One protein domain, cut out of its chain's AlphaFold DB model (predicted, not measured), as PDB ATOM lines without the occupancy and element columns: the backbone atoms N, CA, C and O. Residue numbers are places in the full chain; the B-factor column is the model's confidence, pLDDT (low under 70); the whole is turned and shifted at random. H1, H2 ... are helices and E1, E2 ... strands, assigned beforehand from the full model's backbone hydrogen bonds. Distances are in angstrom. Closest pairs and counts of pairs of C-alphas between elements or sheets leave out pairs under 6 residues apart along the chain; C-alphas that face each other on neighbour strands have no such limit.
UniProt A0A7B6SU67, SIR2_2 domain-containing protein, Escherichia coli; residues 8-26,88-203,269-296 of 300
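This is residues 8 to 26, 88 to 203 and 269 to 296 of the 300 residues of the protein "SIR2_2 domain-containing protein" of Escherichia coli (UniProt A0A7B6SU67). A strongly twisted sheet of five parallel strands, in the order E3, E6, E2, E1, E9, makes the core, with the long helix H5 and the short H4 over one face, H3 over the opposite face, and H2 packed on H3. Two small antiparallel hairpins, E4 with E5 and E7 with E8, lie toward opposite ends of the longest axis, and residues 168 to 173 of the first stick out. The printed part has 163 residues, with five named helices and nine named strands in the order E1 H1 H2 E2 H3 E3 H4 E4 E5 E6 E7 E8 H5 E9. The class is mixed, helices and strands; the whole is compact, with a radius of gyration of the C-alphas of 15.9 A and spans of 43 by 36 by 35 A.

E3, residues 142 to 144, is the parallel neighbour of E6, residues 179 to 184, with N 144 and O 180 2.9 A apart, within hydrogen-bond range. E6 pairs in parallel with E2, residues 114 to 119 (N 117 and O 181, 2.8 A), E2 with E1, residues 14 to 19 (N 118 and O 17, 2.7 A), and E1 with E9, residues 290 to 295 (N 16 and O 291, 2.8 A). H5, residues 269 to 286, lies over E6, E2 and E1 at a height over the sheet of 10.4 A, slantwise to the strands, at 42 degrees to E1 on the local plane; its closest C-alphas to E1 are Glu 284 and Asn 16, 7.4 A. H4, residues 157 to 161, is on the same face, over E6. H3, residues 125 to 136, is on the opposite face, along the strands, over E3 and E6; E2, H3 and E3 form a split strand-helix-strand unit, E6 between its strands, with a right-handed crossover. H2, residues 88 to 105, only grazes the sheet and touches H3 with residues 91 to 98 alone, at a steep tilt of 67 degrees, closest at C-alphas Glu 95 and Thr 129, 5.9 A. H1, residues 21 to 24, only grazes the sheet. The hairpins are E4, residues 165 to 167, with E5, residues 174 to 176 (N 166 and O 175, 2.9 A), and E7, residues 191 to 194, with E8, residues 197 to 200 (N 192 and O 199, 2.9 A). Every O i to N i+4 pair is within range in H2, H3 and H5; H4 has 0 of 1, but 2 of 2 O i to N i+3 pairs; H1 is too short for an i+4 pair.

E1 begins at C-alpha 14 (9.171, 125.731, 132.274), and E9, 16.8 A long, ends at C-alpha 295 (25.776, 128.794, 128.638). H2 is 26.0 A long and H5 26.1 A.

Residues 27 to 87 and 204 to 268 are not printed, with C-alpha gaps of 8.9 A and 21.7 A. The link E3 to H4 is long. No printed residue is under 70 in pLDDT.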
ATOM      1  N   LEU A   8      10.466 138.323 136.729       77.69
ATOM      2  CA  LEU A   8       9.004 138.204 136.708       77.69
ATOM      3  C   LEU A   8       8.467 137.582 135.410       77.69
ATOM      4  O   LEU A   8       7.429 136.928 135.447       77.69
ATOM      5  N   ASP A   9       9.194 137.704 134.300       79.69
ATOM      6  CA  ASP A   9       8.778 137.175 133.000       79.69
ATOM      7  C   ASP A   9       9.096 135.685 132.837       79.69
ATOM      8  O   ASP A   9       8.644 135.061 131.872       79.69
ATOM      9  N   ILE A  10       9.908 135.115 133.736       84.50
ATOM     10  CA  ILE A  10      10.462 133.760 133.591       84.50
ATOM     11  C   ILE A  10      10.131 132.826 134.749       84.50
ATOM     12  O   ILE A  10      10.059 131.617 134.542       84.50
ATOM     13  N   TYR A  11       9.935 133.340 135.967       82.94
ATOM     14  CA  TYR A  11       9.912 132.483 137.157       82.94
ATOM     15  C   TYR A  11       8.794 131.430 137.134       82.94
ATOM     16  O   TYR A  11       8.991 130.353 137.686       82.94
ATOM     17  N   ASN A  12       7.661 131.700 136.478       84.56
ATOM     18  CA  ASN A  12       6.505 130.802 136.370       84.56
ATOM     19  C   ASN A  12       6.499 129.921 135.100       84.56
ATOM     20  O   ASN A  12       5.515 129.235 134.836       84.56
ATOM     21  N   LYS A  13       7.574 129.943 134.304       90.62
ATOM     22  CA  LYS A  13       7.707 129.193 133.044       90.62
ATOM     23  C   LYS A  13       8.448 127.865 133.234       90.62
ATOM     24  O   LYS A  13       9.110 127.654 134.255       90.62
ATOM     25  N   ASN A  14       8.373 126.962 132.251       91.81
ATOM     26  CA  ASN A  14       9.171 125.731 132.274       91.81
ATOM     27  C   ASN A  14      10.629 126.063 131.924       91.81
ATOM     28  O   ASN A  14      10.971 126.188 130.754       91.81
ATOM     29  N   ILE A  15      11.472 126.277 132.937       94.88
ATOM     30  CA  ILE A  15      12.863 126.698 132.737       94.88
ATOM     31  C   ILE A  15      13.740 125.461 132.538       94.88
ATOM     32  O   ILE A  15      13.821 124.593 133.411       94.88
ATOM     33  N   ASN A  16      14.437 125.443 131.409       97.06
ATOM     34  CA  ASN A  16      15.461 124.476 131.061       97.06
ATOM     35  C   ASN A  16      16.780 125.218 130.832       97.06
ATOM     36  O   ASN A  16      16.840 126.219 130.119       97.06
ATOM     37  N   ILE A  17      17.841 124.730 131.457       97.06
ATOM     38  CA  ILE A  17      19.197 125.247 131.317       97.06
ATOM     39  C   ILE A  17      19.982 124.237 130.495       97.06
ATOM     40  O   ILE A  17      19.877 123.042 130.748       97.06
ATOM     41  N   LEU A  18      20.785 124.705 129.548       96.31
ATOM     42  CA  LEU A  18      21.726 123.881 128.805       96.31
ATOM     43  C   LEU A  18      23.150 124.436 128.983       96.31
ATOM     44  O   LEU A  18      23.446 125.557 128.570       96.31
ATOM     45  N   ILE A  19      24.020 123.658 129.627       94.62
ATOM     46  CA  ILE A  19      25.399 124.025 129.983       94.62
ATOM     47  C   ILE A  19      26.393 123.240 129.125       94.62
ATOM     48  O   ILE A  19      26.328 122.013 129.043       94.62
ATOM     49  N   GLY A  20      27.282 123.980 128.467       91.25
ATOM     50  CA  GLY A  20      28.313 123.474 127.571       91.25
ATOM     51  C   GLY A  20      29.717 123.634 128.139       91.25
ATOM     52  O   GLY A  20      29.921 124.263 129.183       91.25
ATOM     53  N   SER A  21      30.706 123.100 127.422       85.50
ATOM     54  CA  SER A  21      32.099 123.026 127.893       85.50
ATOM     55  C   SER A  21      32.734 124.397 128.090       85.50
ATOM     56  O   SER A  21      33.609 124.557 128.935       85.50
ATOM     57  N   GLY A  22      32.235 125.423 127.396       88.50
ATOM     58  CA  GLY A  22      32.664 126.800 127.608       88.50
ATOM     59  C   GLY A  22      32.346 127.346 129.005       88.50
ATOM     60  O   GLY A  22      32.961 128.325 129.413       88.50
ATOM     61  N   ALA A  23      31.415 126.741 129.754       91.75
ATOM     62  CA  ALA A  23      31.058 127.204 131.094       91.75
ATOM     63  C   ALA A  23      32.169 126.941 132.126       91.75
ATOM     64  O   ALA A  23      32.362 127.752 133.029       91.75
ATOM     65  N   SER A  24      32.942 125.865 131.953       91.25
ATOM     66  CA  SER A  24      34.049 125.475 132.834       91.25
ATOM     67  C   SER A  24      35.433 125.700 132.203       91.25
ATOM     68  O   SER A  24      36.432 125.193 132.705       91.25
ATOM     69  N   ALA A  25      35.526 126.514 131.142       89.88
ATOM     70  CA  ALA A  25      36.764 126.745 130.385       89.88
ATOM     71  C   ALA A  25      37.904 127.420 131.182       89.88
ATOM     72  O   ALA A  25      39.062 127.357 130.775       89.88
ATOM     73  N   ASP A  26      37.600 128.070 132.313       90.50
ATOM     74  CA  ASP A  26      38.622 128.605 133.230       90.50
ATOM     75  C   ASP A  26      39.201 127.539 134.181       90.50
ATOM     76  O   ASP A  26      40.209 127.790 134.846       90.50
ATOM     77  N   LYS A  88      38.632 130.289 140.631       94.88
ATOM     78  CA  LYS A  88      37.820 130.654 141.808       94.88
ATOM     79  C   LYS A  88      36.591 131.481 141.436       94.88
ATOM     80  O   LYS A  88      35.515 131.258 141.984       94.88
ATOM     81  N   GLU A  89      36.745 132.435 140.522       96.12
ATOM     82  CA  GLU A  89      35.631 133.228 139.999       96.12
ATOM     83  C   GLU A  89      34.627 132.350 139.244       96.12
ATOM     84  O   GLU A  89      33.426 132.471 139.464       96.12
ATOM     85  N   ASN A  90      35.109 131.403 138.439       94.75
ATOM     86  CA  ASN A  90      34.276 130.446 137.721       94.75
ATOM     87  C   ASN A  90      33.439 129.579 138.686       94.75
ATOM     88  O   ASN A  90      32.215 129.527 138.561       94.75
ATOM     89  N   LEU A  91      34.053 129.014 139.733       95.44
ATOM     90  CA  LEU A  91      33.331 128.287 140.788       95.44
ATOM     91  C   LEU A  91      32.300 129.163 141.511       95.44
ATOM     92  O   LEU A  91      31.177 128.730 141.774       95.44
ATOM     93  N   LYS A  92      32.646 130.423 141.789       95.88
ATOM     94  CA  LYS A  92      31.709 131.388 142.371       95.88
ATOM     95  C   LYS A  92      30.535 131.678 141.431       95.88
ATOM     96  O   LYS A  92      29.415 131.848 141.908       95.88
ATOM     97  N   ASN A  93      30.758 131.712 140.119       95.81
ATOM     98  CA  ASN A  93      29.693 131.894 139.136       95.81
ATOM     99  C   ASN A  93      28.728 130.703 139.126       95.81
ATOM    100  O   ASN A  93      27.522 130.932 139.077       95.81
ATOM    101  N   TYR A  94      29.219 129.465 139.256       96.19
ATOM    102  CA  TYR A  94      28.352 128.296 139.458       96.19
ATOM    103  C   TYR A  94      27.520 128.419 140.742       96.19
ATOM    104  O   TYR A  94      26.320 128.144 140.715       96.19
ATOM    105  N   GLU A  95      28.115 128.879 141.850       95.81
ATOM    106  CA  GLU A  95      27.383 129.102 143.105       95.81
ATOM    107  C   GLU A  95      26.276 130.149 142.936       95.81
ATOM    108  O   GLU A  95      25.111 129.869 143.218       95.81
ATOM    109  N   ILE A  96      26.616 131.327 142.398       96.06
ATOM    110  CA  ILE A  96      25.653 132.401 142.110       96.06
ATOM    111  C   ILE A  96      24.548 131.891 141.187       96.06
ATOM    112  O   ILE A  96      23.373 132.198 141.399       96.06
ATOM    113  N   PHE A  97      24.909 131.109 140.172       96.12
ATOM    114  CA  PHE A  97      23.973 130.538 139.221       96.12
ATOM    115  C   PHE A  97      22.958 129.619 139.911       96.12
ATOM    116  O   PHE A  97      21.755 129.868 139.806       96.12
ATOM    117  N   LEU A  98      23.410 128.616 140.672       96.31
ATOM    118  CA  LEU A  98      22.506 127.701 141.374       96.31
ATOM    119  C   LEU A  98      21.651 128.437 142.416       96.31
ATOM    120  O   LEU A  98      20.440 128.232 142.451       96.31
ATOM    121  N   THR A  99      22.224 129.360 143.193       95.81
ATOM    122  CA  THR A  99      21.456 130.194 144.137       95.81
ATOM    123  C   THR A  99      20.405 131.049 143.424       95.81
ATOM    124  O   THR A  99      19.285 131.196 143.914       95.81
ATOM    125  N   THR A 100      20.712 131.567 142.232       94.25
ATOM    126  CA  THR A 100      19.744 132.319 141.421       94.25
ATOM    127  C   THR A 100      18.581 131.429 140.982       94.25
ATOM    128  O   THR A 100      17.426 131.846 141.088       94.25
ATOM    129  N   LEU A 101      18.855 130.197 140.536       94.88
ATOM    130  CA  LEU A 101      17.812 129.233 140.174       94.88
ATOM    131  C   LEU A 101      16.917 128.876 141.368       94.88
ATOM    132  O   LEU A 101      15.694 128.851 141.225       94.88
ATOM    133  N   LEU A 102      17.505 128.658 142.547       94.38
ATOM    134  CA  LEU A 102      16.754 128.398 143.779       94.38
ATOM    135  C   LEU A 102      15.849 129.581 144.141       94.38
ATOM    136  O   LEU A 102      14.652 129.398 144.351       94.38
ATOM    137  N   GLY A 103      16.359 130.813 144.056       92.19
ATOM    138  CA  GLY A 103      15.546 132.012 144.268       92.19
ATOM    139  C   GLY A 103      14.407 132.186 143.250       92.19
ATOM    140  O   GLY A 103      13.404 132.845 143.543       92.19
ATOM    141  N   LEU A 104      14.514 131.627 142.038       91.69
ATOM    142  CA  LEU A 104      13.390 131.563 141.091       91.69
ATOM    143  C   LEU A 104      12.357 130.512 141.517       91.69
ATOM    144  O   LEU A 104      11.156 130.779 141.435       91.69
ATOM    145  N   LEU A 105      12.809 129.346 141.987       92.25
ATOM    146  CA  LEU A 105      11.943 128.268 142.470       92.25
ATOM    147  C   LEU A 105      11.148 128.664 143.719       92.25
ATOM    148  O   LEU A 105       9.966 128.330 143.806       92.25
ATOM    149  N   ASP A 106      11.734 129.438 144.631       88.81
ATOM    150  CA  ASP A 106      11.061 129.913 145.849       88.81
ATOM    151  C   ASP A 106       9.839 130.794 145.564       88.81
ATOM    152  O   ASP A 106       8.897 130.847 146.353       88.81
ATOM    153  N   ARG A 107       9.813 131.456 144.403       87.88
ATOM    154  CA  ARG A 107       8.689 132.300 143.967       87.88
ATOM    155  C   ARG A 107       7.549 131.499 143.330       87.88
ATOM    156  O   ARG A 107       6.477 132.060 143.086       87.88
ATOM    157  N   ARG A 108       7.757 130.213 143.028       88.88
ATOM    158  CA  ARG A 108       6.737 129.341 142.427       88.88
ATOM    159  C   ARG A 108       5.771 128.832 143.489       88.88
ATOM    160  O   ARG A 108       6.180 128.455 144.582       88.88
ATOM    161  N   LYS A 109       4.486 128.788 143.135       81.75
ATOM    162  CA  LYS A 109       3.410 128.281 144.005       81.75
ATOM    163  C   LYS A 109       2.998 126.843 143.686       81.75
ATOM    164  O   LYS A 109       2.359 126.205 144.517       81.75
ATOM    165  N   ASP A 110       3.336 126.350 142.499       83.50
ATOM    166  CA  ASP A 110       3.001 124.994 142.073       83.50
ATOM    167  C   ASP A 110       3.728 123.949 142.920       83.50
ATOM    168  O   ASP A 110       4.827 124.189 143.407       83.50
ATOM    169  N   LEU A 111       3.150 122.753 143.049       82.88
ATOM    170  CA  LEU A 111       3.812 121.636 143.734       82.88
ATOM    171  C   LEU A 111       5.058 121.148 142.977       82.88
ATOM    172  O   LEU A 111       6.009 120.672 143.581       82.88
ATOM    173  N   ASN A 112       5.080 121.276 141.653       84.88
ATOM    174  CA  ASN A 112       6.197 120.824 140.828       84.88
ATOM    175  C   ASN A 112       7.243 121.939 140.652       84.88
ATOM    176  O   ASN A 112       7.387 122.523 139.575       84.88
ATOM    177  N   ARG A 113       7.959 122.268 141.731       91.50
ATOM    178  CA  ARG A 113       8.987 123.322 141.744       91.50
ATOM    179  C   ARG A 113      10.324 122.790 141.246       91.50
ATOM    180  O   ARG A 113      11.246 122.626 142.034       91.50
ATOM    181  N   LYS A 114      10.437 122.535 139.941       93.81
ATOM    182  CA  LYS A 114      11.687 122.037 139.348       93.81
ATOM    183  C   LYS A 114      12.251 122.891 138.219       93.81
ATOM    184  O   LYS A 114      11.504 123.537 137.481       93.81
ATOM    185  N   ILE A 115      13.574 122.861 138.095       96.31
ATOM    186  CA  ILE A 115      14.330 123.368 136.946       96.31
ATOM    187  C   ILE A 115      15.213 122.232 136.439       96.31
ATOM    188  O   ILE A 115      15.868 121.553 137.231       96.31
ATOM    189  N   ASN A 116      15.222 122.026 135.122       97.50
ATOM    190  CA  ASN A 116      16.096 121.045 134.490       97.50
ATOM    191  C   ASN A 116      17.387 121.717 134.032       97.50
ATOM    192  O   ASN A 116      17.344 122.697 133.293       97.50
ATOM    193  N   ILE A 117      18.525 121.178 134.454       97.88
ATOM    194  CA  ILE A 117      19.863 121.583 134.033       97.88
ATOM    195  C   ILE A 117      20.442 120.443 133.209       97.88
ATOM    196  O   ILE A 117      20.899 119.436 133.743       97.88
ATOM    197  N   PHE A 118      20.412 120.603 131.897       96.88
ATOM    198  CA  PHE A 118      21.068 119.721 130.953       96.88
ATOM    199  C   PHE A 118      22.528 120.143 130.809       96.88
ATOM    200  O   PHE A 118      22.815 121.319 130.601       96.88
ATOM    201  N   THR A 119      23.458 119.200 130.905       94.06
ATOM    202  CA  THR A 119      24.889 119.467 130.738       94.06
ATOM    203  C   THR A 119      25.495 118.535 129.701       94.06
ATOM    204  O   THR A 119      25.211 117.337 129.677       94.06
ATOM    205  N   THR A 120      26.330 119.080 128.824       89.75
ATOM    206  CA  THR A 120      27.202 118.290 127.941       89.75
ATOM    207  C   THR A 120      28.600 118.118 128.524       89.75
ATOM    208  O   THR A 120      29.451 117.513 127.876       89.75
ATOM    209  N   ASN A 121      28.857 118.664 129.713       88.12
ATOM    210  CA  ASN A 121      30.136 118.515 130.388       88.12
ATOM    211  C   ASN A 121      30.169 117.212 131.166       88.12
ATOM    212  O   ASN A 121      29.177 116.815 131.773       88.12
ATOM    213  N   TYR A 122      31.354 116.615 131.208       84.81
ATOM    214  CA  TYR A 122      31.632 115.451 132.043       84.81
ATOM    215  C   TYR A 122      32.003 115.844 133.481       84.81
ATOM    216  O   TYR A 122      32.189 114.958 134.311       84.81
ATOM    217  N   ASP A 123      32.161 117.146 133.751       86.44
ATOM    218  CA  ASP A 123      32.723 117.679 134.990       86.44
ATOM    219  C   ASP A 123      31.760 117.729 136.181       86.44
ATOM    220  O   ASP A 123      30.538 117.751 136.035       86.44
ATOM    221  N   GLY A 124      32.342 117.737 137.383       88.62
ATOM    222  CA  GLY A 124      31.621 117.777 138.653       88.62
ATOM    223  C   GLY A 124      31.315 119.175 139.185       88.62
ATOM    224  O   GLY A 124      30.980 119.298 140.361       88.62
ATOM    225  N   CYS A 125      31.441 120.255 138.400       93.62
ATOM    226  CA  CYS A 125      31.249 121.607 138.944       93.62
ATOM    227  C   CYS A 125      29.833 121.795 139.502       93.62
ATOM    228  O   CYS A 125      29.664 122.359 140.586       93.62
ATOM    229  N   LEU A 126      28.816 121.287 138.797       95.00
ATOM    230  CA  LEU A 126      27.422 121.364 139.238       95.00
ATOM    231  C   LEU A 126      27.174 120.547 140.509       95.00
ATOM    232  O   LEU A 126      26.566 121.072 141.439       95.00
ATOM    233  N   SER A 127      27.657 119.301 140.567       93.19
ATOM    234  CA  SER A 127      27.476 118.430 141.735       93.19
ATOM    235  C   SER A 127      28.198 118.987 142.960       93.19
ATOM    236  O   SER A 127      27.571 119.167 144.000       93.19
ATOM    237  N   HIS A 128      29.468 119.383 142.830       93.81
ATOM    238  CA  HIS A 128      30.223 119.983 143.931       93.81
ATOM    239  C   HIS A 128      29.596 121.279 144.453       93.81
ATOM    240  O   HIS A 128      29.549 121.510 145.663       93.81
ATOM    241  N   THR A 129      29.117 122.138 143.551       94.88
ATOM    242  CA  THR A 129      28.466 123.390 143.948       94.88
ATOM    243  C   THR A 129      27.146 123.108 144.660       94.88
ATOM    244  O   THR A 129      26.866 123.714 145.694       94.88
ATOM    245  N   ALA A 130      26.347 122.170 144.146       94.94
ATOM    246  CA  ALA A 130      25.081 121.802 144.760       94.94
ATOM    247  C   ALA A 130      25.282 121.187 146.157       94.94
ATOM    248  O   ALA A 130      24.615 121.613 147.098       94.94
ATOM    249  N   ASP A 131      26.259 120.293 146.325       93.44
ATOM    250  CA  ASP A 131      26.629 119.732 147.631       93.44
ATOM    251  C   ASP A 131      27.097 120.819 148.606       93.44
ATOM    252  O   ASP A 131      26.690 120.835 149.769       93.44
ATOM    253  N   SER A 132      27.907 121.776 148.140       93.25
ATOM    254  CA  SER A 132      28.327 122.921 148.957       93.25
ATOM    255  C   SER A 132      27.132 123.743 149.450       93.25
ATOM    256  O   SER A 132      27.084 124.129 150.619       93.25
ATOM    257  N   LEU A 133      26.143 123.986 148.585       94.81
ATOM    258  CA  LEU A 133      24.921 124.707 148.946       94.81
ATOM    259  C   LEU A 133      24.055 123.926 149.943       94.81
ATOM    260  O   LEU A 133      23.577 124.525 150.909       94.81
ATOM    261  N   LEU A 134      23.903 122.611 149.753       93.62
ATOM    262  CA  LEU A 134      23.195 121.736 150.693       93.62
ATOM    263  C   LEU A 134      23.865 121.751 152.074       93.62
ATOM    264  O   LEU A 134      23.187 121.923 153.083       93.62
ATOM    265  N   MET A 135      25.198 121.662 152.128       92.06
ATOM    266  CA  MET A 135      25.959 121.715 153.384       92.06
ATOM    267  C   MET A 135      25.843 123.062 154.107       92.06
ATOM    268  O   MET A 135      25.824 123.095 155.335       92.06
ATOM    269  N   LYS A 136      25.745 124.180 153.371       92.38
ATOM    270  CA  LYS A 136      25.506 125.507 153.968       92.38
ATOM    271  C   LYS A 136      24.127 125.605 154.635       92.38
ATOM    272  O   LYS A 136      23.951 126.469 155.489       92.38
ATOM    273  N   GLY A 137      23.153 124.785 154.228       85.44
ATOM    274  CA  GLY A 137      21.813 124.716 154.828       85.44
ATOM    275  C   GLY A 137      20.970 125.990 154.688       85.44
ATOM    276  O   GLY A 137      19.970 126.149 155.381       85.44
ATOM    277  N   SER A 138      21.377 126.923 153.822       82.62
ATOM    278  CA  SER A 138      20.700 128.217 153.635       82.62
ATOM    279  C   SER A 138      19.454 128.135 152.750       82.62
ATOM    280  O   SER A 138      18.627 129.043 152.783       82.62
ATOM    281  N   HIS A 139      19.325 127.064 151.968       84.19
ATOM    282  CA  HIS A 139      18.212 126.818 151.060       84.19
ATOM    283  C   HIS A 139      17.724 125.386 151.265       84.19
ATOM    284  O   HIS A 139      18.536 124.462 151.309       84.19
ATOM    285  N   ASP A 140      16.410 125.205 151.362       88.25
ATOM    286  CA  ASP A 140      15.791 123.882 151.371       88.25
ATOM    287  C   ASP A 140      15.506 123.469 149.925       88.25
ATOM    288  O   ASP A 140      14.646 124.046 149.258       88.25
ATOM    289  N   PHE A 141      16.294 122.531 149.406       95.00
ATOM    290  CA  PHE A 141      16.157 122.036 148.043       95.00
ATOM    291  C   PHE A 141      16.708 120.620 147.911       95.00
ATOM    292  O   PHE A 141      17.439 120.128 148.769       95.00
ATOM    293  N   VAL A 142      16.372 119.969 146.802       95.12
ATOM    294  CA  VAL A 142      16.846 118.626 146.473       95.12
ATOM    295  C   VAL A 142      17.538 118.644 145.118       95.12
ATOM    296  O   VAL A 142      17.071 119.271 144.163       95.12
ATOM    297  N   VAL A 143      18.651 117.923 145.028       95.94
ATOM    298  CA  VAL A 143      19.323 117.625 143.763       95.94
ATOM    299  C   VAL A 143      18.832 116.273 143.271       95.94
ATOM    300  O   VAL A 143      18.868 115.287 144.005       95.94
ATOM    301  N   ASN A 144      18.382 116.223 142.023       96.44
ATOM    302  CA  ASN A 144      18.011 114.985 141.355       96.44
ATOM    303  C   ASN A 144      18.945 114.761 140.164       96.44
ATOM    304  O   ASN A 144      18.826 115.414 139.129       96.44
ATOM    305  N   ASP A 145      19.873 113.826 140.315       95.56
ATOM    306  CA  ASP A 145      20.803 113.393 139.269       95.56
ATOM    307  C   ASP A 145      20.284 112.171 138.486       95.56
ATOM    308  O   ASP A 145      21.021 111.542 137.731       95.56
ATOM    309  N   GLY A 146      19.010 111.811 138.679       95.50
ATOM    310  CA  GLY A 146      18.364 110.666 138.048       95.50
ATOM    311  C   GLY A 146      18.701 109.327 138.701       95.50
ATOM    312  O   GLY A 146      18.267 108.279 138.206       95.50
ATOM    313  N   THR A 147      19.452 109.312 139.800       96.00
ATOM    314  CA  THR A 147      19.820 108.068 140.471       96.00
ATOM    315  C   THR A 147      18.768 107.597 141.469       96.00
ATOM    316  O   THR A 147      17.980 108.353 142.031       96.00
ATOM    317  N   SER A 148      18.739 106.288 141.696       94.31
ATOM    318  CA  SER A 148      17.934 105.654 142.739       94.31
ATOM    319  C   SER A 148      18.675 104.448 143.310       94.31
ATOM    320  O   SER A 148      19.531 103.876 142.638       94.31
ATOM    321  N   GLY A 149      18.366 104.073 144.550       92.44
ATOM    322  CA  GLY A 149      19.041 102.988 145.267       92.44
ATOM    323  C   GLY A 149      19.535 103.422 146.645       92.44
ATOM    324  O   GLY A 149      19.523 104.613 146.968       92.44
ATOM    325  N   PHE A 150      19.920 102.448 147.472       90.62
ATOM    326  CA  PHE A 150      20.329 102.684 148.862       90.62
ATOM    327  C   PHE A 150      21.842 102.526 149.053       90.62
ATOM    328  O   PHE A 150      22.511 103.509 149.344       90.62
ATOM    329  N   HIS A 151      22.389 101.328 148.809       89.56
ATOM    330  CA  HIS A 151      23.842 101.089 148.830       89.56
ATOM    331  C   HIS A 151      24.519 101.485 147.521       89.56
ATOM    332  O   HIS A 151      25.537 102.168 147.528       89.56
ATOM    333  N   THR A 152      23.922 101.071 146.407       91.50
ATOM    334  CA  THR A 152      24.415 101.358 145.064       91.50
ATOM    335  C   THR A 152      23.392 102.217 144.349       91.50
ATOM    336  O   THR A 152      22.194 101.916 144.373       91.50
ATOM    337  N   LYS A 153      23.855 103.309 143.745       95.25
ATOM    338  CA  LYS A 153      23.016 104.254 143.014       95.25
ATOM    339  C   LYS A 153      23.048 103.899 141.539       95.25
ATOM    340  O   LYS A 153      24.113 103.798 140.940       95.25
ATOM    341  N   HIS A 154      21.877 103.678 140.960       95.94
ATOM    342  CA  HIS A 154      21.735 103.412 139.535       95.94
ATOM    343  C   HIS A 154      20.930 104.519 138.881       95.94
ATOM    344  O   HIS A 154      19.869 104.910 139.382       95.94
ATOM    345  N   LEU A 155      21.443 105.002 137.759       95.62
ATOM    346  CA  LEU A 155      20.818 106.031 136.951       95.62
ATOM    347  C   LEU A 155      19.646 105.445 136.164       95.62
ATOM    348  O   LEU A 155      19.764 104.398 135.527       95.62
ATOM    349  N   HIS A 156      18.511 106.136 136.186       94.00
ATOM    350  CA  HIS A 156      17.361 105.769 135.374       94.00
ATOM    351  C   HIS A 156      16.625 107.016 134.892       94.00
ATOM    352  O   HIS A 156      16.179 107.840 135.684       94.00
ATOM    353  N   SER A 157      16.404 107.102 133.581       91.94
ATOM    354  CA  SER A 157      15.724 108.224 132.918       91.94
ATOM    355  C   SER A 157      14.383 108.625 133.547       91.94
ATOM    356  O   SER A 157      14.107 109.810 133.714       91.94
ATOM    357  N   LYS A 158      13.565 107.650 133.966       93.56
ATOM    358  CA  LYS A 158      12.272 107.893 134.628       93.56
ATOM    359  C   LYS A 158      12.385 108.723 135.912       93.56
ATOM    360  O   LYS A 158      11.415 109.373 136.290       93.56
ATOM    361  N   ASN A 159      13.539 108.704 136.581       95.56
ATOM    362  CA  ASN A 159      13.731 109.407 137.845       95.56
ATOM    363  C   ASN A 159      13.768 110.931 137.649       95.56
ATOM    364  O   ASN A 159      13.415 111.661 138.564       95.56
ATOM    365  N   PHE A 160      14.068 111.443 136.452       95.50
ATOM    366  CA  PHE A 160      13.956 112.883 136.170       95.50
ATOM    367  C   PHE A 160      12.498 113.383 136.108       95.50
ATOM    368  O   PHE A 160      12.221 114.587 136.202       95.50
ATOM    369  N   SER A 161      11.541 112.456 136.003       91.75
ATOM    370  CA  SER A 161      10.106 112.748 136.059       91.75
ATOM    371  C   SER A 161       9.550 112.791 137.484       91.75
ATOM    372  O   SER A 161       8.390 113.164 137.652       91.75
ATOM    373  N   THR A 162      10.338 112.451 138.509       92.12
ATOM    374  CA  THR A 162       9.902 112.534 139.908       92.12
ATOM    375  C   THR A 162      10.110 113.942 140.468       92.12
ATOM    376  O   THR A 162      10.932 114.723 139.980       92.12
ATOM    377  N   PHE A 163       9.326 114.281 141.489       90.94
ATOM    378  CA  PHE A 163       9.527 115.469 142.311       90.94
ATOM    379  C   PHE A 163       9.241 115.125 143.771       90.94
ATOM    380  O   PHE A 163       8.431 114.236 144.049       90.94
ATOM    381  N   GLN A 164       9.914 115.805 144.696       90.50
ATOM    382  CA  GLN A 164       9.742 115.564 146.124       90.50
ATOM    383  C   GLN A 164       8.733 116.539 146.740       90.50
ATOM    384  O   GLN A 164       8.779 117.746 146.504       90.50
ATOM    385  N   CYS A 165       7.836 116.010 147.571       90.00
ATOM    386  CA  CYS A 165       6.952 116.795 148.426       90.00
ATOM    387  C   CYS A 165       7.227 116.486 149.891       90.00
ATOM    388  O   CYS A 165       7.554 115.354 150.246       90.00
ATOM    389  N   GLN A 166       7.026 117.488 150.733       88.19
ATOM    390  CA  GLN A 166       6.977 117.344 152.177       88.19
ATOM    391  C   GLN A 166       5.571 117.646 152.680       88.19
ATOM    392  O   GLN A 166       4.823 118.440 152.101       88.19
ATOM    393  N   THR A 167       5.221 116.978 153.771       89.00
ATOM    394  CA  THR A 167       3.981 117.196 154.501       89.00
ATOM    395  C   THR A 167       4.251 118.100 155.702       89.00
ATOM    396  O   THR A 167       5.348 118.126 156.263       89.00
ATOM    397  N   GLY A 168       3.248 118.877 156.108       84.19
ATOM    398  CA  GLY A 168       3.271 119.499 157.432       84.19
ATOM    399  C   GLY A 168       3.175 118.437 158.534       84.19
ATOM    400  O   GLY A 168       2.716 117.328 158.283       84.19
ATOM    401  N   VAL A 169       3.515 118.795 159.775       84.69
ATOM    402  CA  VAL A 169       3.489 117.879 160.942       84.69
ATOM    403  C   VAL A 169       2.140 117.165 161.128       84.69
ATOM    404  O   VAL A 169       2.094 116.036 161.599       84.69
ATOM    405  N   PHE A 170       1.037 117.811 160.743       89.88
ATOM    406  CA  PHE A 170      -0.314 117.242 160.820       89.88
ATOM    407  C   PHE A 170      -0.807 116.629 159.502       89.88
ATOM    408  O   PHE A 170      -1.984 116.302 159.401       89.88
ATOM    409  N   GLU A 171       0.047 116.564 158.476       84.44
ATOM    410  CA  GLU A 171      -0.224 115.982 157.150       84.44
ATOM    411  C   GLU A 171      -1.414 116.600 156.392       84.44
ATOM    412  O   GLU A 171      -1.937 116.037 155.436       84.44
ATOM    413  N   ARG A 172      -1.842 117.805 156.787       84.94
ATOM    414  CA  ARG A 172      -2.972 118.521 156.163       84.94
ATOM    415  C   ARG A 172      -2.583 119.355 154.948       84.94
ATOM    416  O   ARG A 172      -3.455 119.822 154.223       84.94
ATOM    417  N   SER A 173      -1.292 119.599 154.764       82.94
ATOM    418  CA  SER A 173      -0.761 120.419 153.686       82.94
ATOM    419  C   SER A 173       0.477 119.756 153.112       82.94
ATOM    420  O   SER A 173       1.349 119.325 153.872       82.94
ATOM    421  N   ASN A 174       0.567 119.759 151.786       86.06
ATOM    422  CA  ASN A 174       1.746 119.322 151.055       86.06
ATOM    423  C   ASN A 174       2.382 120.536 150.389       86.06
ATOM    424  O   ASN A 174       1.678 121.381 149.834       86.06
ATOM    425  N   TYR A 175       3.704 120.595 150.412       86.69
ATOM    426  CA  TYR A 175       4.477 121.554 149.640       86.69
ATOM    427  C   TYR A 175       5.540 120.797 148.852       86.69
ATOM    428  O   TYR A 175       6.163 119.863 149.352       86.69
ATOM    429  N   GLY A 176       5.714 121.154 147.582       90.00
ATOM    430  CA  GLY A 176       6.801 120.606 146.775       90.00
ATOM    431  C   GLY A 176       8.115 121.228 147.191       90.00
ATOM    432  O   GLY A 176       8.160 122.441 147.341       90.00
ATOM    433  N   ILE A 177       9.175 120.455 147.368       93.31
ATOM    434  CA  ILE A 177      10.505 120.998 147.653       93.31
ATOM    435  C   ILE A 177      11.097 121.538 146.337       93.31
ATOM    436  O   ILE A 177      10.914 120.893 145.300       93.31
ATOM    437  N   PRO A 178      11.773 122.704 146.323       94.88
ATOM    438  CA  PRO A 178      12.561 123.137 145.175       94.88
ATOM    439  C   PRO A 178      13.516 122.028 144.721       94.88
ATOM    440  O   PRO A 178      14.255 121.465 145.524       94.88
ATOM    441  N   GLN A 179      13.501 121.703 143.432       95.88
ATOM    442  CA  GLN A 179      14.295 120.617 142.874       95.88
ATOM    443  C   GLN A 179      15.120 121.093 141.682       95.88
ATOM    444  O   GLN A 179      14.596 121.663 140.721       95.88
ATOM    445  N   LEU A 180      16.417 120.812 141.723       97.44
ATOM    446  CA  LEU A 180      17.311 120.986 140.585       97.44
ATOM    447  C   LEU A 180      17.602 119.612 139.990       97.44
ATOM    448  O   LEU A 180      18.213 118.762 140.636       97.44
ATOM    449  N   ASN A 181      17.149 119.391 138.758       97.56
ATOM    450  CA  ASN A 181      17.477 118.180 138.019       97.56
ATOM    451  C   ASN A 181      18.800 118.401 137.280       97.56
ATOM    452  O   ASN A 181      18.857 119.278 136.422       97.56
ATOM    453  N   ILE A 182      19.837 117.617 137.571       96.94
ATOM    454  CA  ILE A 182      21.114 117.656 136.843       96.94
ATOM    455  C   ILE A 182      21.141 116.475 135.874       96.94
ATOM    456  O   ILE A 182      21.255 115.321 136.276       96.94
ATOM    457  N   ILE A 183      21.012 116.773 134.584       96.44
ATOM    458  CA  ILE A 183      20.835 115.792 133.516       96.44
ATOM    459  C   ILE A 183      22.064 115.832 132.610       96.44
ATOM    460  O   ILE A 183      22.258 116.774 131.842       96.44
ATOM    461  N   HIS A 184      22.894 114.796 132.676       94.06
ATOM    462  CA  HIS A 184      24.056 114.681 131.801       94.06
ATOM    463  C   HIS A 184      23.629 114.125 130.444       94.06
ATOM    464  O   HIS A 184      23.136 113.004 130.343       94.06
ATOM    465  N   LEU A 185      23.833 114.913 129.391       91.06
ATOM    466  CA  LEU A 185      23.627 114.477 128.017       91.06
ATOM    467  C   LEU A 185      24.819 113.634 127.568       91.06
ATOM    468  O   LEU A 185      24.647 112.523 127.101       91.06
ATOM    469  N   HIS A 186      26.045 114.120 127.736       87.00
ATOM    470  CA  HIS A 186      27.230 113.456 127.176       87.00
ATOM    471  C   HIS A 186      27.888 112.432 128.113       87.00
ATOM    472  O   HIS A 186      28.997 111.973 127.855       87.00
ATOM    473  N   GLY A 187      27.200 112.040 129.180       89.00
ATOM    474  CA  GLY A 187      27.779 111.210 130.226       89.00
ATOM    475  C   GLY A 187      28.508 112.021 131.290       89.00
ATOM    476  O   GLY A 187      28.446 113.250 131.315       89.00
ATOM    477  N   SER A 188      29.164 111.321 132.207       90.44
ATOM    478  CA  SER A 188      29.797 111.910 133.386       90.44
ATOM    479  C   SER A 188      30.983 111.063 133.812       90.44
ATOM    480  O   SER A 188      30.921 109.839 133.724       90.44
ATOM    481  N   VAL A 189      32.037 111.689 134.339       90.44
ATOM    482  CA  VAL A 189      33.191 110.947 134.873       90.44
ATOM    483  C   VAL A 189      32.837 110.044 136.058       90.44
ATOM    484  O   VAL A 189      33.564 109.097 136.333       90.44
ATOM    485  N   TYR A 190      31.712 110.305 136.729       91.69
ATOM    486  CA  TYR A 190      31.234 109.544 137.887       91.69
ATOM    487  C   TYR A 190      30.416 108.303 137.520       91.69
ATOM    488  O   TYR A 190      29.878 107.638 138.406       91.69
ATOM    489  N   TRP A 191      30.237 108.014 136.231       93.00
ATOM    490  CA  TRP A 191      29.455 106.865 135.786       93.00
ATOM    491  C   TRP A 191      30.335 105.625 135.608       93.00
ATOM    492  O   TRP A 191      31.525 105.696 135.309       93.00
ATOM    493  N   SER A 192      29.740 104.453 135.762       91.75
ATOM    494  CA  SER A 192      30.367 103.187 135.395       91.75
ATOM    495  C   SER A 192      29.308 102.199 134.924       91.75
ATOM    496  O   SER A 192      28.128 102.288 135.281       91.75
ATOM    497  N   LYS A 193      29.709 101.260 134.066       90.69
ATOM    498  CA  LYS A 193      28.816 100.194 133.613       90.69
ATOM    499  C   LYS A 193      28.729  99.121 134.696       90.69
ATOM    500  O   LYS A 193      29.744  98.577 135.120       90.69
ATOM    501  N   SER A 194      27.507  98.783 135.093       90.00
ATOM    502  CA  SER A 194      27.196  97.727 136.057       90.00
ATOM    503  C   SER A 194      26.147  96.800 135.434       90.00
ATOM    504  O   SER A 194      24.938  97.022 135.539       90.00
ATOM    505  N   GLY A 195      26.617  95.802 134.675       88.50
ATOM    506  CA  GLY A 195      25.764  94.978 133.808       88.50
ATOM    507  C   GLY A 195      25.086  95.819 132.720       88.50
ATOM    508  O   GLY A 195      25.760  96.547 131.994       88.50
ATOM    509  N   ASP A 196      23.756  95.756 132.655       88.88
ATOM    510  CA  ASP A 196      22.927  96.545 131.725       88.88
ATOM    511  C   ASP A 196      22.485  97.897 132.315       88.88
ATOM    512  O   ASP A 196      21.496  98.493 131.889       88.88
ATOM    513  N   LYS A 197      23.166  98.367 133.365       92.00
ATOM    514  CA  LYS A 197      22.819  99.594 134.087       92.00
ATOM    515  C   LYS A 197      24.017 100.519 134.207       92.00
ATOM    516  O   LYS A 197      25.169 100.101 134.106       92.00
ATOM    517  N   ILE A 198      23.711 101.784 134.471       94.00
ATOM    518  CA  ILE A 198      24.694 102.817 134.773       94.00
ATOM    519  C   ILE A 198      24.701 103.015 136.285       94.00
ATOM    520  O   ILE A 198      23.691 103.418 136.870       94.00
ATOM    521  N   GLU A 199      25.824 102.705 136.914       95.00
ATOM    522  CA  GLU A 199      26.096 103.037 138.305       95.00
ATOM    523  C   GLU A 199      26.716 104.433 138.387       95.00
ATOM    524  O   GLU A 199      27.470 104.835 137.503       95.00
ATOM    525  N   VAL A 200      26.363 105.186 139.428       94.50
ATOM    526  CA  VAL A 200      26.892 106.534 139.665       94.50
ATOM    527  C   VAL A 200      27.609 106.558 141.005       94.50
ATOM    528  O   VAL A 200      27.016 106.232 142.037       94.50
ATOM    529  N   ASN A 201      28.878 106.957 140.985       92.06
ATOM    530  CA  ASN A 201      29.735 107.022 142.155       92.06
ATOM    531  C   ASN A 201      30.531 108.333 142.170       92.06
ATOM    532  O   ASN A 201      31.445 108.530 141.378       92.06
ATOM    533  N   TYR A 202      30.197 109.209 143.120       88.50
ATOM    534  CA  TYR A 202      30.858 110.504 143.317       88.50
ATOM    535  C   TYR A 202      32.127 110.430 144.187       88.50
ATOM    536  O   TYR A 202      32.608 111.456 144.664       88.50
ATOM    537  N   ARG A 203      32.665 109.234 144.457       83.56
ATOM    538  CA  ARG A 203      33.954 109.087 145.147       83.56
ATOM    539  C   ARG A 203      35.106 109.362 144.183       83.56
ATOM    540  O   ARG A 203      35.075 108.937 143.032       83.56
ATOM    541  N   VAL A 269      24.611 100.588 126.501       77.94
ATOM    542  CA  VAL A 269      23.886 101.096 127.681       77.94
ATOM    543  C   VAL A 269      23.993 102.625 127.788       77.94
ATOM    544  O   VAL A 269      23.000 103.300 128.064       77.94
ATOM    545  N   PHE A 270      25.179 103.194 127.536       84.19
ATOM    546  CA  PHE A 270      25.366 104.649 127.560       84.19
ATOM    547  C   PHE A 270      24.721 105.317 126.345       84.19
ATOM    548  O   PHE A 270      24.127 106.386 126.478       84.19
ATOM    549  N   GLU A 271      24.776 104.665 125.182       84.75
ATOM    550  CA  GLU A 271      24.124 105.148 123.968       84.75
ATOM    551  C   GLU A 271      22.596 105.231 124.127       84.75
ATOM    552  O   GLU A 271      21.993 106.256 123.799       84.75
ATOM    553  N   GLU A 272      21.960 104.202 124.691       87.31
ATOM    554  CA  GLU A 272      20.524 104.223 124.969       87.31
ATOM    555  C   GLU A 272      20.169 105.368 125.924       87.31
ATOM    556  O   GLU A 272      19.254 106.155 125.647       87.31
ATOM    557  N   HIS A 273      20.914 105.500 127.028       90.31
ATOM    558  CA  HIS A 273      20.692 106.573 127.992       90.31
ATOM    559  C   HIS A 273      20.827 107.957 127.344       90.31
ATOM    560  O   HIS A 273      19.964 108.816 127.538       90.31
ATOM    561  N   TYR A 274      21.848 108.159 126.511       89.94
ATOM    562  CA  TYR A 274      22.055 109.398 125.769       89.94
ATOM    563  C   TYR A 274      20.853 109.780 124.905       89.94
ATOM    564  O   TYR A 274      20.342 110.900 125.010       89.94
ATOM    565  N   TYR A 275      20.350 108.854 124.082       90.31
ATOM    566  CA  TYR A 275      19.184 109.128 123.242       90.31
ATOM    567  C   TYR A 275      17.926 109.401 124.070       90.31
ATOM    568  O   TYR A 275      17.121 110.261 123.701       90.31
ATOM    569  N   GLN A 276      17.755 108.716 125.206       92.56
ATOM    570  CA  GLN A 276      16.658 109.000 126.129       92.56
ATOM    571  C   GLN A 276      16.755 110.418 126.709       92.56
ATOM    572  O   GLN A 276      15.732 111.099 126.795       92.56
ATOM    573  N   MET A 277      17.953 110.891 127.070       94.56
ATOM    574  CA  MET A 277      18.143 112.238 127.626       94.56
ATOM    575  C   MET A 277      17.978 113.343 126.581       94.56
ATOM    576  O   MET A 277      17.372 114.371 126.879       94.56
ATOM    577  N   LEU A 278      18.408 113.121 125.335       93.00
ATOM    578  CA  LEU A 278      18.107 114.042 124.233       93.00
ATOM    579  C   LEU A 278      16.604 114.142 123.960       93.00
ATOM    580  O   LEU A 278      16.071 115.233 123.755       93.00
ATOM    581  N   ARG A 279      15.901 113.008 123.992       94.56
ATOM    582  CA  ARG A 279      14.444 112.983 123.854       94.56
ATOM    583  C   ARG A 279      13.762 113.710 125.015       94.56
ATOM    584  O   ARG A 279      12.829 114.468 124.777       94.56
ATOM    585  N   LEU A 280      14.248 113.524 126.245       95.44
ATOM    586  CA  LEU A 280      13.763 114.254 127.416       95.44
ATOM    587  C   LEU A 280      13.941 115.769 127.246       95.44
ATOM    588  O   LEU A 280      12.992 116.506 127.494       95.44
ATOM    589  N   LEU A 281      15.106 116.228 126.772       95.62
ATOM    590  CA  LEU A 281      15.329 117.639 126.449       95.62
ATOM    591  C   LEU A 281      14.297 118.144 125.430       95.62
ATOM    592  O   LEU A 281      13.649 119.153 125.690       95.62
ATOM    593  N   SER A 282      14.085 117.427 124.319       95.75
ATOM    594  CA  SER A 282      13.069 117.794 123.314       95.75
ATOM    595  C   SER A 282      11.681 117.939 123.940       95.75
ATOM    596  O   SER A 282      11.026 118.965 123.772       95.75
ATOM    597  N   TYR A 283      11.259 116.958 124.742       95.44
ATOM    598  CA  TYR A 283       9.955 116.987 125.402       95.44
ATOM    599  C   TYR A 283       9.806 118.138 126.394       95.44
ATOM    600  O   TYR A 283       8.731 118.721 126.492       95.44
ATOM    601  N   GLU A 284      10.855 118.490 127.137       95.00
ATOM    602  CA  GLU A 284      10.816 119.644 128.038       95.00
ATOM    603  C   GLU A 284      10.719 120.979 127.278       95.00
ATOM    604  O   GLU A 284      10.084 121.923 127.762       95.00
ATOM    605  N   LEU A 285      11.298 121.058 126.080       95.25
ATOM    606  CA  LEU A 285      11.223 122.238 125.214       95.25
ATOM    607  C   LEU A 285       9.879 122.365 124.485       95.25
ATOM    608  O   LEU A 285       9.425 123.482 124.259       95.25
ATOM    609  N   GLU A 286       9.212 121.252 124.185       96.12
ATOM    610  CA  GLU A 286       7.876 121.234 123.568       96.12
ATOM    611  C   GLU A 286       6.746 121.631 124.533       96.12
ATOM    612  O   GLU A 286       5.634 121.944 124.100       96.12
ATOM    613  N   LYS A 287       6.996 121.639 125.851       93.94
ATOM    614  CA  LYS A 287       5.981 122.037 126.836       93.94
ATOM    615  C   LYS A 287       5.553 123.502 126.655       93.94
ATOM    616  O   LYS A 287       6.382 124.358 126.340       93.94
ATOM    617  N   PRO A 288       4.278 123.837 126.944       91.44
ATOM    618  CA  PRO A 288       3.814 125.219 126.912       91.44
ATOM    619  C   PRO A 288       4.656 126.128 127.810       91.44
ATOM    620  O   PRO A 288       5.004 125.754 128.932       91.44
ATOM    621  N   ASN A 289       4.932 127.346 127.337       90.56
ATOM    622  CA  ASN A 289       5.710 128.352 128.065       90.56
ATOM    623  C   ASN A 289       7.098 127.847 128.512       90.56
ATOM    624  O   ASN A 289       7.535 128.155 129.621       90.56
ATOM    625  N   SER A 290       7.780 127.058 127.677       93.81
ATOM    626  CA  SER A 290       9.150 126.616 127.944       93.81
ATOM    627  C   SER A 290      10.179 127.697 127.610       93.81
ATOM    628  O   SER A 290      10.035 128.436 126.636       93.81
ATOM    629  N   ILE A 291      11.213 127.801 128.441       93.88
ATOM    630  CA  ILE A 291      12.380 128.657 128.231       93.88
ATOM    631  C   ILE A 291      13.614 127.771 128.219       93.88
ATOM    632  O   ILE A 291      13.807 126.965 129.127       93.88
ATOM    633  N   LEU A 292      14.478 127.997 127.233       94.62
ATOM    634  CA  LEU A 292      15.831 127.465 127.200       94.62
ATOM    635  C   LEU A 292      16.840 128.591 127.445       94.62
ATOM    636  O   LEU A 292      16.856 129.574 126.705       94.62
ATOM    637  N   ILE A 293      17.693 128.435 128.455       93.69
ATOM    638  CA  ILE A 293      18.837 129.320 128.713       93.69
ATOM    639  C   ILE A 293      20.111 128.517 128.477       93.69
ATOM    640  O   ILE A 293      20.265 127.433 129.036       93.69
ATOM    641  N   THR A 294      21.017 129.029 127.646       93.56
ATOM    642  CA  THR A 294      22.236 128.315 127.239       93.56
ATOM    643  C   THR A 294      23.489 129.039 127.717       93.56
ATOM    644  O   THR A 294      23.575 130.262 127.633       93.56
ATOM    645  N   PHE A 295      24.472 128.281 128.205       91.69
ATOM    646  CA  PHE A 295      25.776 128.794 128.638       91.69
ATOM    647  C   PHE A 295      26.898 127.944 128.056       91.69
ATOM    648  O   PHE A 295      26.791 126.722 128.030       91.69
ATOM    649  N   GLY A 296      27.997 128.571 127.632       86.19
ATOM    650  CA  GLY A 296      29.198 127.835 127.228       86.19
ATOM    651  C   GLY A 296      29.050 126.998 125.952       86.19
ATOM    652  O   GLY A 296      29.818 126.058 125.765       86.19
TER     653      GLY A 296